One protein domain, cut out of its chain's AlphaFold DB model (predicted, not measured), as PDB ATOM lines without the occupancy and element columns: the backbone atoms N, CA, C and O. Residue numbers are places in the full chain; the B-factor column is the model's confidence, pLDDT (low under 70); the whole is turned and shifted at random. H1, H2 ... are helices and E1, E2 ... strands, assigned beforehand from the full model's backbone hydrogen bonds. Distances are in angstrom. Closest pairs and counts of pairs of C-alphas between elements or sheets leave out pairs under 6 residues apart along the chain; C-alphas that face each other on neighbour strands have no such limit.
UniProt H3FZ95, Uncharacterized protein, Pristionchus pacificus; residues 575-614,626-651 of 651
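AT A GLANCE: This is residues 575 to 614 and 626 to 651 of the 651 residues of an uncharacterized protein of Pristionchus pacificus (UniProt H3FZ95). With little regular structure, this is a small twisted sheet of four short strands, with one helix, H1, standing up from one face; long loops, residues 575 to 588 and 626 to 638, make much of the rest. The 66 printed residues run E1, E2, H1, E3, E4; the sheet, E2 E1 E4 E3, is mixed, as is the class, with only 26 residues in named elements. It is compact, radius of gyration of the C-alphas 10.9 A, spanning 28 by 23 by 19 A.

HOW THE PARTS SIT: E1, residues 589 to 592, forms an antiparallel hairpin with E2, residues 598 to 601, N 599 and O 590 being 2.8 A apart. E4, residues 648 to 650, is parallel to E1, with N 650 and O 591 2.9 A apart. E3, residues 639 to 641, forms an antiparallel hairpin with E4, N 649 and O 640 being 2.9 A apart. H1, residues 602 to 613, is on the sheet, two layers, a helix on one face, at a height over the sheet of 10.5 A; the closest C-alphas of E1 and H1 are Val 590 and Arg 602, 5.8 A. In H1 every O i to N i+4 pair is within hydrogen-bond range.

IN THESE COORDINATES: H1 is 16.4 A long, E1 10.0 A, E2 8.2 A, E3 6.9 A and E4 6.6 A. C-alpha 589 begins E1 at (266.450, 337.975, 171.703); C-alpha 650 ends E4 at (261.967, 343.163, 163.526).

THE WHOLE: The C-alphas farthest apart, Asn 614 and Val 644, are 31.7 A apart. Residues 615 to 625 are not printed, a gap of 12.5 A between C-alphas 614 and 626. Of the links printed whole, none is long. Residues 575, 643 and 645 are under pLDDT 70.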
ATOM      1  N   GLY A 575     267.447 342.871 181.614       58.66
ATOM      2  CA  GLY A 575     266.974 341.614 181.026       58.66
ATOM      3  C   GLY A 575     265.474 341.508 180.745       58.66
ATOM      4  O   GLY A 575     264.815 340.668 181.357       58.66
ATOM      5  N   ASP A 576     264.949 342.292 179.794       83.38
ATOM      6  CA  ASP A 576     263.584 342.175 179.251       83.38
ATOM      7  C   ASP A 576     263.275 340.691 178.946       83.38
ATOM      8  O   ASP A 576     263.826 340.077 178.022       83.38
ATOM      9  N   ALA A 577     262.377 340.098 179.736       93.75
ATOM     10  CA  ALA A 577     261.968 338.709 179.579       93.75
ATOM     11  C   ALA A 577     261.305 338.475 178.214       93.75
ATOM     12  O   ALA A 577     260.580 339.327 177.699       93.75
ATOM     13  N   CYS A 578     261.453 337.272 177.651       95.44
ATOM     14  CA  CYS A 578     260.665 336.895 176.475       95.44
ATOM     15  C   CYS A 578     259.160 337.005 176.786       95.44
ATOM     16  O   CYS A 578     258.648 336.189 177.550       95.44
ATOM     17  N   ALA A 579     258.418 337.906 176.133       92.88
ATOM     18  CA  ALA A 579     256.991 338.107 176.425       92.88
ATOM     19  C   ALA A 579     256.090 336.888 176.111       92.88
ATOM     20  O   ALA A 579     254.909 336.897 176.444       92.88
ATOM     21  N   VAL A 580     256.637 335.845 175.469       93.88
ATOM     22  CA  VAL A 580     255.931 334.612 175.068       93.88
ATOM     23  C   VAL A 580     256.312 333.393 175.926       93.88
ATOM     24  O   VAL A 580     255.498 332.489 176.080       93.88
ATOM     25  N   CYS A 581     257.530 333.326 176.483       96.25
ATOM     26  CA  CYS A 581     257.992 332.175 177.285       96.25
ATOM     27  C   CYS A 581     258.610 332.540 178.645       96.25
ATOM     28  O   CYS A 581     259.093 331.656 179.347       96.25
ATOM     29  N   LEU A 582     258.619 333.830 178.989       94.88
ATOM     30  CA  LEU A 582     259.034 334.428 180.264       94.88
ATOM     31  C   LEU A 582     260.470 334.114 180.726       94.88
ATOM     32  O   LEU A 582     260.838 334.428 181.853       94.88
ATOM     33  N   LYS A 583     261.315 333.544 179.857       94.88
ATOM     34  CA  LYS A 583     262.730 333.294 180.159       94.88
ATOM     35  C   LYS A 583     263.549 334.585 180.173       94.88
ATOM     36  O   LYS A 583     263.435 335.397 179.249       94.88
ATOM     37  N   VAL A 584     264.412 334.688 181.184       95.19
ATOM     38  CA  VAL A 584     265.425 335.728 181.399       95.19
ATOM     39  C   VAL A 584     266.790 335.039 181.580       95.19
ATOM     40  O   VAL A 584     266.867 334.119 182.393       95.19
ATOM     41  N   PRO A 585     267.846 335.444 180.849       92.25
ATOM     42  CA  PRO A 585     267.768 336.182 179.591       92.25
ATOM     43  C   PRO A 585     267.081 335.333 178.494       92.25
ATOM     44  O   PRO A 585     267.147 334.098 178.502       92.25
ATOM     45  N   PRO A 586     266.397 335.955 177.523       93.81
ATOM     46  CA  PRO A 586     265.773 335.234 176.416       93.81
ATOM     47  C   PRO A 586     266.815 334.720 175.404       93.81
ATOM     48  O   PRO A 586     267.539 335.504 174.798       93.81
ATOM     49  N   LYS A 587     266.861 333.401 175.151       94.31
ATOM     50  CA  LYS A 587     267.755 332.811 174.130       94.31
ATOM     51  C   LYS A 587     267.408 333.323 172.724       94.31
ATOM     52  O   LYS A 587     266.278 333.138 172.275       94.31
ATOM     53  N   GLU A 588     268.395 333.905 172.038       95.25
ATOM     54  CA  GLU A 588     268.226 334.661 170.781       95.25
ATOM     55  C   GLU A 588     267.127 335.741 170.919       95.25
ATOM     56  O   GLU A 588     266.003 335.532 170.446       95.25
ATOM     57  N   PRO A 589     267.409 336.881 171.587       95.50
ATOM     58  CA  PRO A 589     266.450 337.975 171.703       95.50
ATOM     59  C   PRO A 589     266.105 338.544 170.325       95.50
ATOM     60  O   PRO A 589     266.987 338.795 169.499       95.50
ATOM     61  N   VAL A 590     264.814 338.789 170.095       95.75
ATOM     62  CA  VAL A 590     264.338 339.578 168.956       95.75
ATOM     63  C   VAL A 590     263.816 340.914 169.462       95.75
ATOM     64  O   VAL A 590     262.849 340.946 170.228       95.75
ATOM     65  N   THR A 591     264.428 342.012 169.032       95.94
ATOM     66  CA  THR A 591     264.005 343.376 169.376       95.94
ATOM     67  C   THR A 591     263.102 343.965 168.293       95.94
ATOM     68  O   THR A 591     263.084 343.520 167.141       95.94
ATOM     69  N   CYS A 592     262.314 344.977 168.659       95.75
ATOM     70  CA  CYS A 592     261.593 345.794 167.684       95.75
ATOM     71  C   CYS A 592     262.431 347.005 167.270       95.75
ATOM     72  O   CYS A 592     262.854 347.772 168.135       95.75
ATOM     73  N   SER A 593     262.561 347.247 165.965       94.44
ATOM     74  CA  SER A 593     263.134 348.468 165.377       94.44
ATOM     75  C   SER A 593     262.633 349.757 166.040       94.44
ATOM     76  O   SER A 593     263.414 350.652 166.359       94.44
ATOM     77  N   HIS A 594     261.320 349.833 166.265       95.50
ATOM     78  CA  HIS A 594     260.616 351.059 166.615       95.50
ATOM     79  C   HIS A 594     260.600 351.359 168.118       95.50
ATOM     80  O   HIS A 594     260.678 352.522 168.507       95.50
ATOM     81  N   CYS A 595     260.471 350.345 168.984       94.94
ATOM     82  CA  CYS A 595     260.464 350.549 170.441       94.94
ATOM     83  C   CYS A 595     261.738 350.078 171.155       94.94
ATOM     84  O   CYS A 595     261.841 350.277 172.362       94.94
ATOM     85  N   LYS A 596     262.685 349.455 170.438       94.75
ATOM     86  CA  LYS A 596     263.975 348.911 170.913       94.75
ATOM     87  C   LYS A 596     263.919 347.850 172.027       94.75
ATOM     88  O   LYS A 596     264.937 347.225 172.299       94.75
ATOM     89  N   LYS A 597     262.748 347.588 172.612       94.88
ATOM     90  CA  LYS A 597     262.519 346.533 173.612       94.88
ATOM     91  C   LYS A 597     262.620 345.131 173.017       94.88
ATOM     92  O   LYS A 597     262.331 344.938 171.827       94.88
ATOM     93  N   VAL A 598     262.959 344.150 173.855       95.25
ATOM     94  CA  VAL A 598     262.924 342.736 173.458       95.25
ATOM     95  C   VAL A 598     261.467 342.281 173.388       95.25
ATOM     96  O   VAL A 598     260.697 342.442 174.328       95.25
ATOM     97  N   ILE A 599     261.067 341.721 172.248       95.88
ATOM     98  CA  ILE A 599     259.711 341.207 172.031       95.88
ATOM     99  C   ILE A 599     259.615 339.787 172.593       95.88
ATOM    100  O   ILE A 599     258.740 339.471 173.394       95.88
ATOM    101  N   ALA A 600     260.495 338.903 172.122       96.50
ATOM    102  CA  ALA A 600     260.450 337.477 172.416       96.50
ATOM    103  C   ALA A 600     261.777 336.790 172.067       96.50
ATOM    104  O   ALA A 600     262.617 337.340 171.357       96.50
ATOM    105  N   CYS A 601     261.921 335.543 172.516       97.12
ATOM    106  CA  CYS A 601     262.932 334.618 172.018       97.12
ATOM    107  C   CYS A 601     262.642 334.267 170.548       97.12
ATOM    108  O   CYS A 601     261.476 334.155 170.150       97.12
ATOM    109  N   ARG A 602     263.667 334.052 169.721       94.94
ATOM    110  CA  ARG A 602     263.482 333.841 168.275       94.94
ATOM    111  C   ARG A 602     262.602 332.638 167.929       94.94
ATOM    112  O   ARG A 602     261.743 332.752 167.054       94.94
ATOM    113  N   SER A 603     262.762 331.505 168.613       95.56
ATOM    114  CA  SER A 603     261.907 330.324 168.396       95.56
ATOM    115  C   SER A 603     260.464 330.563 168.852       95.56
ATOM    116  O   SER A 603     259.531 330.089 168.205       95.56
ATOM    117  N   CYS A 604     260.270 331.363 169.901       96.19
ATOM    118  CA  CYS A 604     258.967 331.803 170.387       96.19
ATOM    119  C   CYS A 604     258.252 332.655 169.326       96.19
ATOM    120  O   CYS A 604     257.116 332.369 168.957       96.19
ATOM    121  N   LEU A 605     258.951 333.659 168.788       94.38
ATOM    122  CA  LEU A 605     258.424 334.577 167.778       94.38
ATOM    123  C   LEU A 605     258.135 333.873 166.448       94.38
ATOM    124  O   LEU A 605     257.108 334.128 165.826       94.38
ATOM    125  N   HIS A 606     259.008 332.949 166.039       91.81
ATOM    126  CA  HIS A 606     258.789 332.105 164.866       91.81
ATOM    127  C   HIS A 606     257.572 331.191 165.054       91.81
ATOM    128  O   HIS A 606     256.756 331.077 164.147       91.81
ATOM    129  N   THR A 607     257.412 330.572 166.228       93.38
ATOM    130  CA  THR A 607     256.240 329.727 166.529       93.38
ATOM    131  C   THR A 607     254.950 330.543 166.499       93.38
ATOM    132  O   THR A 607     253.981 330.100 165.893       93.38
ATOM    133  N   TRP A 608     254.957 331.754 167.068       89.50
ATOM    134  CA  TRP A 608     253.826 332.684 167.011       89.50
ATOM    135  C   TRP A 608     253.472 333.044 165.558       89.50
ATOM    136  O   TRP A 608     252.364 332.762 165.106       89.50
ATOM    137  N   PHE A 609     254.442 333.544 164.788       87.56
ATOM    138  CA  PHE A 609     254.250 333.917 163.383       87.56
ATOM    139  C   PHE A 609     253.768 332.739 162.516       87.56
ATOM    140  O   PHE A 609     252.874 332.909 161.690       87.56
ATOM    141  N   VAL A 610     254.298 331.531 162.728       88.06
ATOM    142  CA  VAL A 610     253.837 330.313 162.041       88.06
ATOM    143  C   VAL A 610     252.422 329.922 162.466       88.06
ATOM    144  O   VAL A 610     251.615 329.610 161.601       88.06
ATOM    145  N   SER A 611     252.084 329.973 163.760       86.69
ATOM    146  CA  SER A 611     250.740 329.608 164.246       86.69
ATOM    147  C   SER A 611     249.623 330.481 163.667       86.69
ATOM    148  O   SER A 611     248.503 330.012 163.519       86.69
ATOM    149  N   ILE A 612     249.954 331.718 163.294       82.25
ATOM    150  CA  ILE A 612     249.046 332.674 162.661       82.25
ATOM    151  C   ILE A 612     248.928 332.441 161.150       82.25
ATOM    152  O   ILE A 612     247.826 332.410 160.617       82.25
ATOM    153  N   ASN A 613     250.052 332.283 160.443       79.25
ATOM    154  CA  ASN A 613     250.042 332.182 158.977       79.25
ATOM    155  C   ASN A 613     249.659 330.780 158.458       79.25
ATOM    156  O   ASN A 613     249.334 330.641 157.281       79.25
ATOM    157  N   ASN A 614     249.711 329.742 159.302       79.81
ATOM    158  CA  ASN A 614     249.461 328.354 158.894       79.81
ATOM    159  C   ASN A 614     248.014 327.871 159.089       79.81
ATOM    160  O   ASN A 614     247.762 326.692 158.828       79.81
ATOM    161  N   PHE A 626     248.648 340.971 162.830       71.06
ATOM    162  CA  PHE A 626     249.647 340.032 163.341       71.06
ATOM    163  C   PHE A 626     251.066 340.321 162.848       71.06
ATOM    164  O   PHE A 626     252.045 339.982 163.511       71.06
ATOM    165  N   GLY A 627     251.198 340.994 161.706       86.06
ATOM    166  CA  GLY A 627     252.453 341.593 161.265       86.06
ATOM    167  C   GLY A 627     252.810 342.842 162.073       86.06
ATOM    168  O   GLY A 627     253.182 343.841 161.472       86.06
ATOM    169  N   SER A 628     252.656 342.846 163.403       92.31
ATOM    170  CA  SER A 628     252.960 344.006 164.246       92.31
ATOM    171  C   SER A 628     253.547 343.647 165.612       92.31
ATOM    172  O   SER A 628     253.383 342.549 166.143       92.31
ATOM    173  N   CYS A 629     254.264 344.606 166.197       94.06
ATOM    174  CA  CYS A 629     254.945 344.426 167.473       94.06
ATOM    175  C   CYS A 629     253.970 344.199 168.641       94.06
ATOM    176  O   CYS A 629     253.232 345.110 169.011       94.06
ATOM    177  N   LEU A 630     254.088 343.057 169.329       90.25
ATOM    178  CA  LEU A 630     253.350 342.733 170.565       90.25
ATOM    179  C   LEU A 630     253.412 343.825 171.658       90.25
ATOM    180  O   LEU A 630     252.522 343.896 172.502       90.25
ATOM    181  N   LEU A 631     254.455 344.666 171.658       92.50
ATOM    182  CA  LEU A 631     254.660 345.723 172.655       92.50
ATOM    183  C   LEU A 631     254.209 347.120 172.199       92.50
ATOM    184  O   LEU A 631     253.690 347.870 173.019       92.50
ATOM    185  N   CYS A 632     254.409 347.489 170.926       94.75
ATOM    186  CA  CYS A 632     254.134 348.852 170.428       94.75
ATOM    187  C   CYS A 632     253.178 348.936 169.225       94.75
ATOM    188  O   CYS A 632     252.915 350.034 168.744       94.75
ATOM    189  N   ARG A 633     252.666 347.802 168.730       93.75
ATOM    190  CA  ARG A 633     251.776 347.668 167.556       93.75
ATOM    191  C   ARG A 633     252.299 348.285 166.246       93.75
ATOM    192  O   ARG A 633     251.544 348.412 165.288       93.75
ATOM    193  N   HIS A 634     253.588 348.627 166.155       94.25
ATOM    194  CA  HIS A 634     254.195 349.032 164.884       94.25
ATOM    195  C   HIS A 634     254.166 347.862 163.895       94.25
ATOM    196  O   HIS A 634     254.605 346.766 164.258       94.25
ATOM    197  N   LYS A 635     253.656 348.078 162.673       92.81
ATOM    198  CA  LYS A 635     253.585 347.033 161.641       92.81
ATOM    199  C   LYS A 635     254.986 346.696 161.128       92.81
ATOM    200  O   LYS A 635     255.639 347.543 160.522       92.81
ATOM    201  N   TRP A 636     255.422 345.462 161.349       87.94
ATOM    202  CA  TRP A 636     256.669 344.933 160.816       87.94
ATOM    203  C   TRP A 636     256.573 344.807 159.295       87.94
ATOM    204  O   TRP A 636     255.640 344.210 158.757       87.94
ATOM    205  N   ARG A 637     257.580 345.320 158.598       81.25
ATOM    206  CA  ARG A 637     257.774 345.144 157.157       81.25
ATOM    207  C   ARG A 637     258.687 343.960 156.857       81.25
ATOM    208  O   ARG A 637     258.483 343.292 155.845       81.25
ATOM    209  N   LYS A 638     259.721 343.714 157.678       79.56
ATOM    210  CA  LYS A 638     260.667 342.605 157.452       79.56
ATOM    211  C   LYS A 638     261.509 342.259 158.686       79.56
ATOM    212  O   LYS A 638     262.174 343.122 159.250       79.56
ATOM    213  N   ILE A 639     261.619 340.970 159.015       73.75
ATOM    214  CA  ILE A 639     262.686 340.476 159.903       73.75
ATOM    215  C   ILE A 639     264.039 340.714 159.219       73.75
ATOM    216  O   ILE A 639     264.263 340.220 158.109       73.75
ATOM    217  N   ARG A 640     264.969 341.401 159.889       78.56
ATOM    218  CA  ARG A 640     266.396 341.367 159.534       78.56
ATOM    219  C   ARG A 640     267.203 340.692 160.644       78.56
ATOM    220  O   ARG A 640     266.856 340.763 161.820       78.56
ATOM    221  N   ARG A 641     268.296 340.038 160.251       73.62
ATOM    222  CA  ARG A 641     269.442 339.833 161.142       73.62
ATOM    223  C   ARG A 641     270.218 341.136 161.195       73.62
ATOM    224  O   ARG A 641     270.428 341.734 160.138       73.62
ATOM    225  N   ASP A 642     270.657 341.525 162.380       70.62
ATOM    226  CA  ASP A 642     271.678 342.553 162.503       70.62
ATOM    227  C   ASP A 642     273.054 341.906 162.256       70.62
ATOM    228  O   ASP A 642     273.365 340.887 162.884       70.62
ATOM    229  N   PRO A 643     273.863 342.395 161.295       65.81
ATOM    230  CA  PRO A 643     275.132 341.756 160.951       65.81
ATOM    231  C   PRO A 643     276.210 341.925 162.030       65.81
ATOM    232  O   PRO A 643     277.184 341.177 162.003       65.81
ATOM    233  N   VAL A 644     276.046 342.881 162.953       71.50
ATOM    234  CA  VAL A 644     277.018 343.173 164.019       71.50
ATOM    235  C   VAL A 644     276.800 342.237 165.211       71.50
ATOM    236  O   VAL A 644     277.631 341.373 165.485       71.50
ATOM    237  N   ASP A 645     275.642 342.330 165.864       67.81
ATOM    238  CA  ASP A 645     275.406 341.692 167.169       67.81
ATOM    239  C   ASP A 645     274.922 340.231 167.077       67.81
ATOM    240  O   ASP A 645     274.617 339.604 168.091       67.81
ATOM    241  N   LYS A 646     274.747 339.692 165.858       72.62
ATOM    242  CA  LYS A 646     274.003 338.442 165.556       72.62
ATOM    243  C   LYS A 646     272.538 338.438 166.036       72.62
ATOM    244  O   LYS A 646     271.849 337.423 165.889       72.62
ATOM    245  N   SER A 647     272.062 339.553 166.588       73.56
ATOM    246  CA  SER A 647     270.699 339.759 167.065       73.56
ATOM    247  C   SER A 647     269.700 339.805 165.903       73.56
ATOM    248  O   SER A 647     270.055 339.867 164.718       73.56
ATOM    249  N   PHE A 648     268.414 339.723 166.235       80.75
ATOM    250  CA  PHE A 648     267.339 339.803 165.253       80.75
ATOM    251  C   PHE A 648     266.512 341.052 165.520       80.75
ATOM    252  O   PHE A 648     265.956 341.218 166.605       80.75
ATOM    253  N   THR A 649     266.383 341.891 164.499       80.56
ATOM    254  CA  THR A 649     265.628 343.138 164.569       80.56
ATOM    255  C   THR A 649     264.414 343.006 163.657       80.56
ATOM    256  O   THR A 649     264.531 342.887 162.432       80.56
ATOM    257  N   MET A 650     263.224 343.000 164.255       83.75
ATOM    258  CA  MET A 650     261.967 343.163 163.526       83.75
ATOM    259  C   MET A 650     261.875 344.611 163.043       83.75
ATOM    260  O   MET A 650     261.677 345.497 163.877       83.75
ATOM    261  N   ILE A 651     262.040 344.847 161.733       71.12
ATOM    262  CA  ILE A 651     261.873 346.169 161.103       71.12
ATOM    263  C   ILE A 651     260.415 346.385 160.754       71.12
ATOM    264  O   ILE A 651     259.945 345.715 159.806       71.12
TER     265      ILE A 651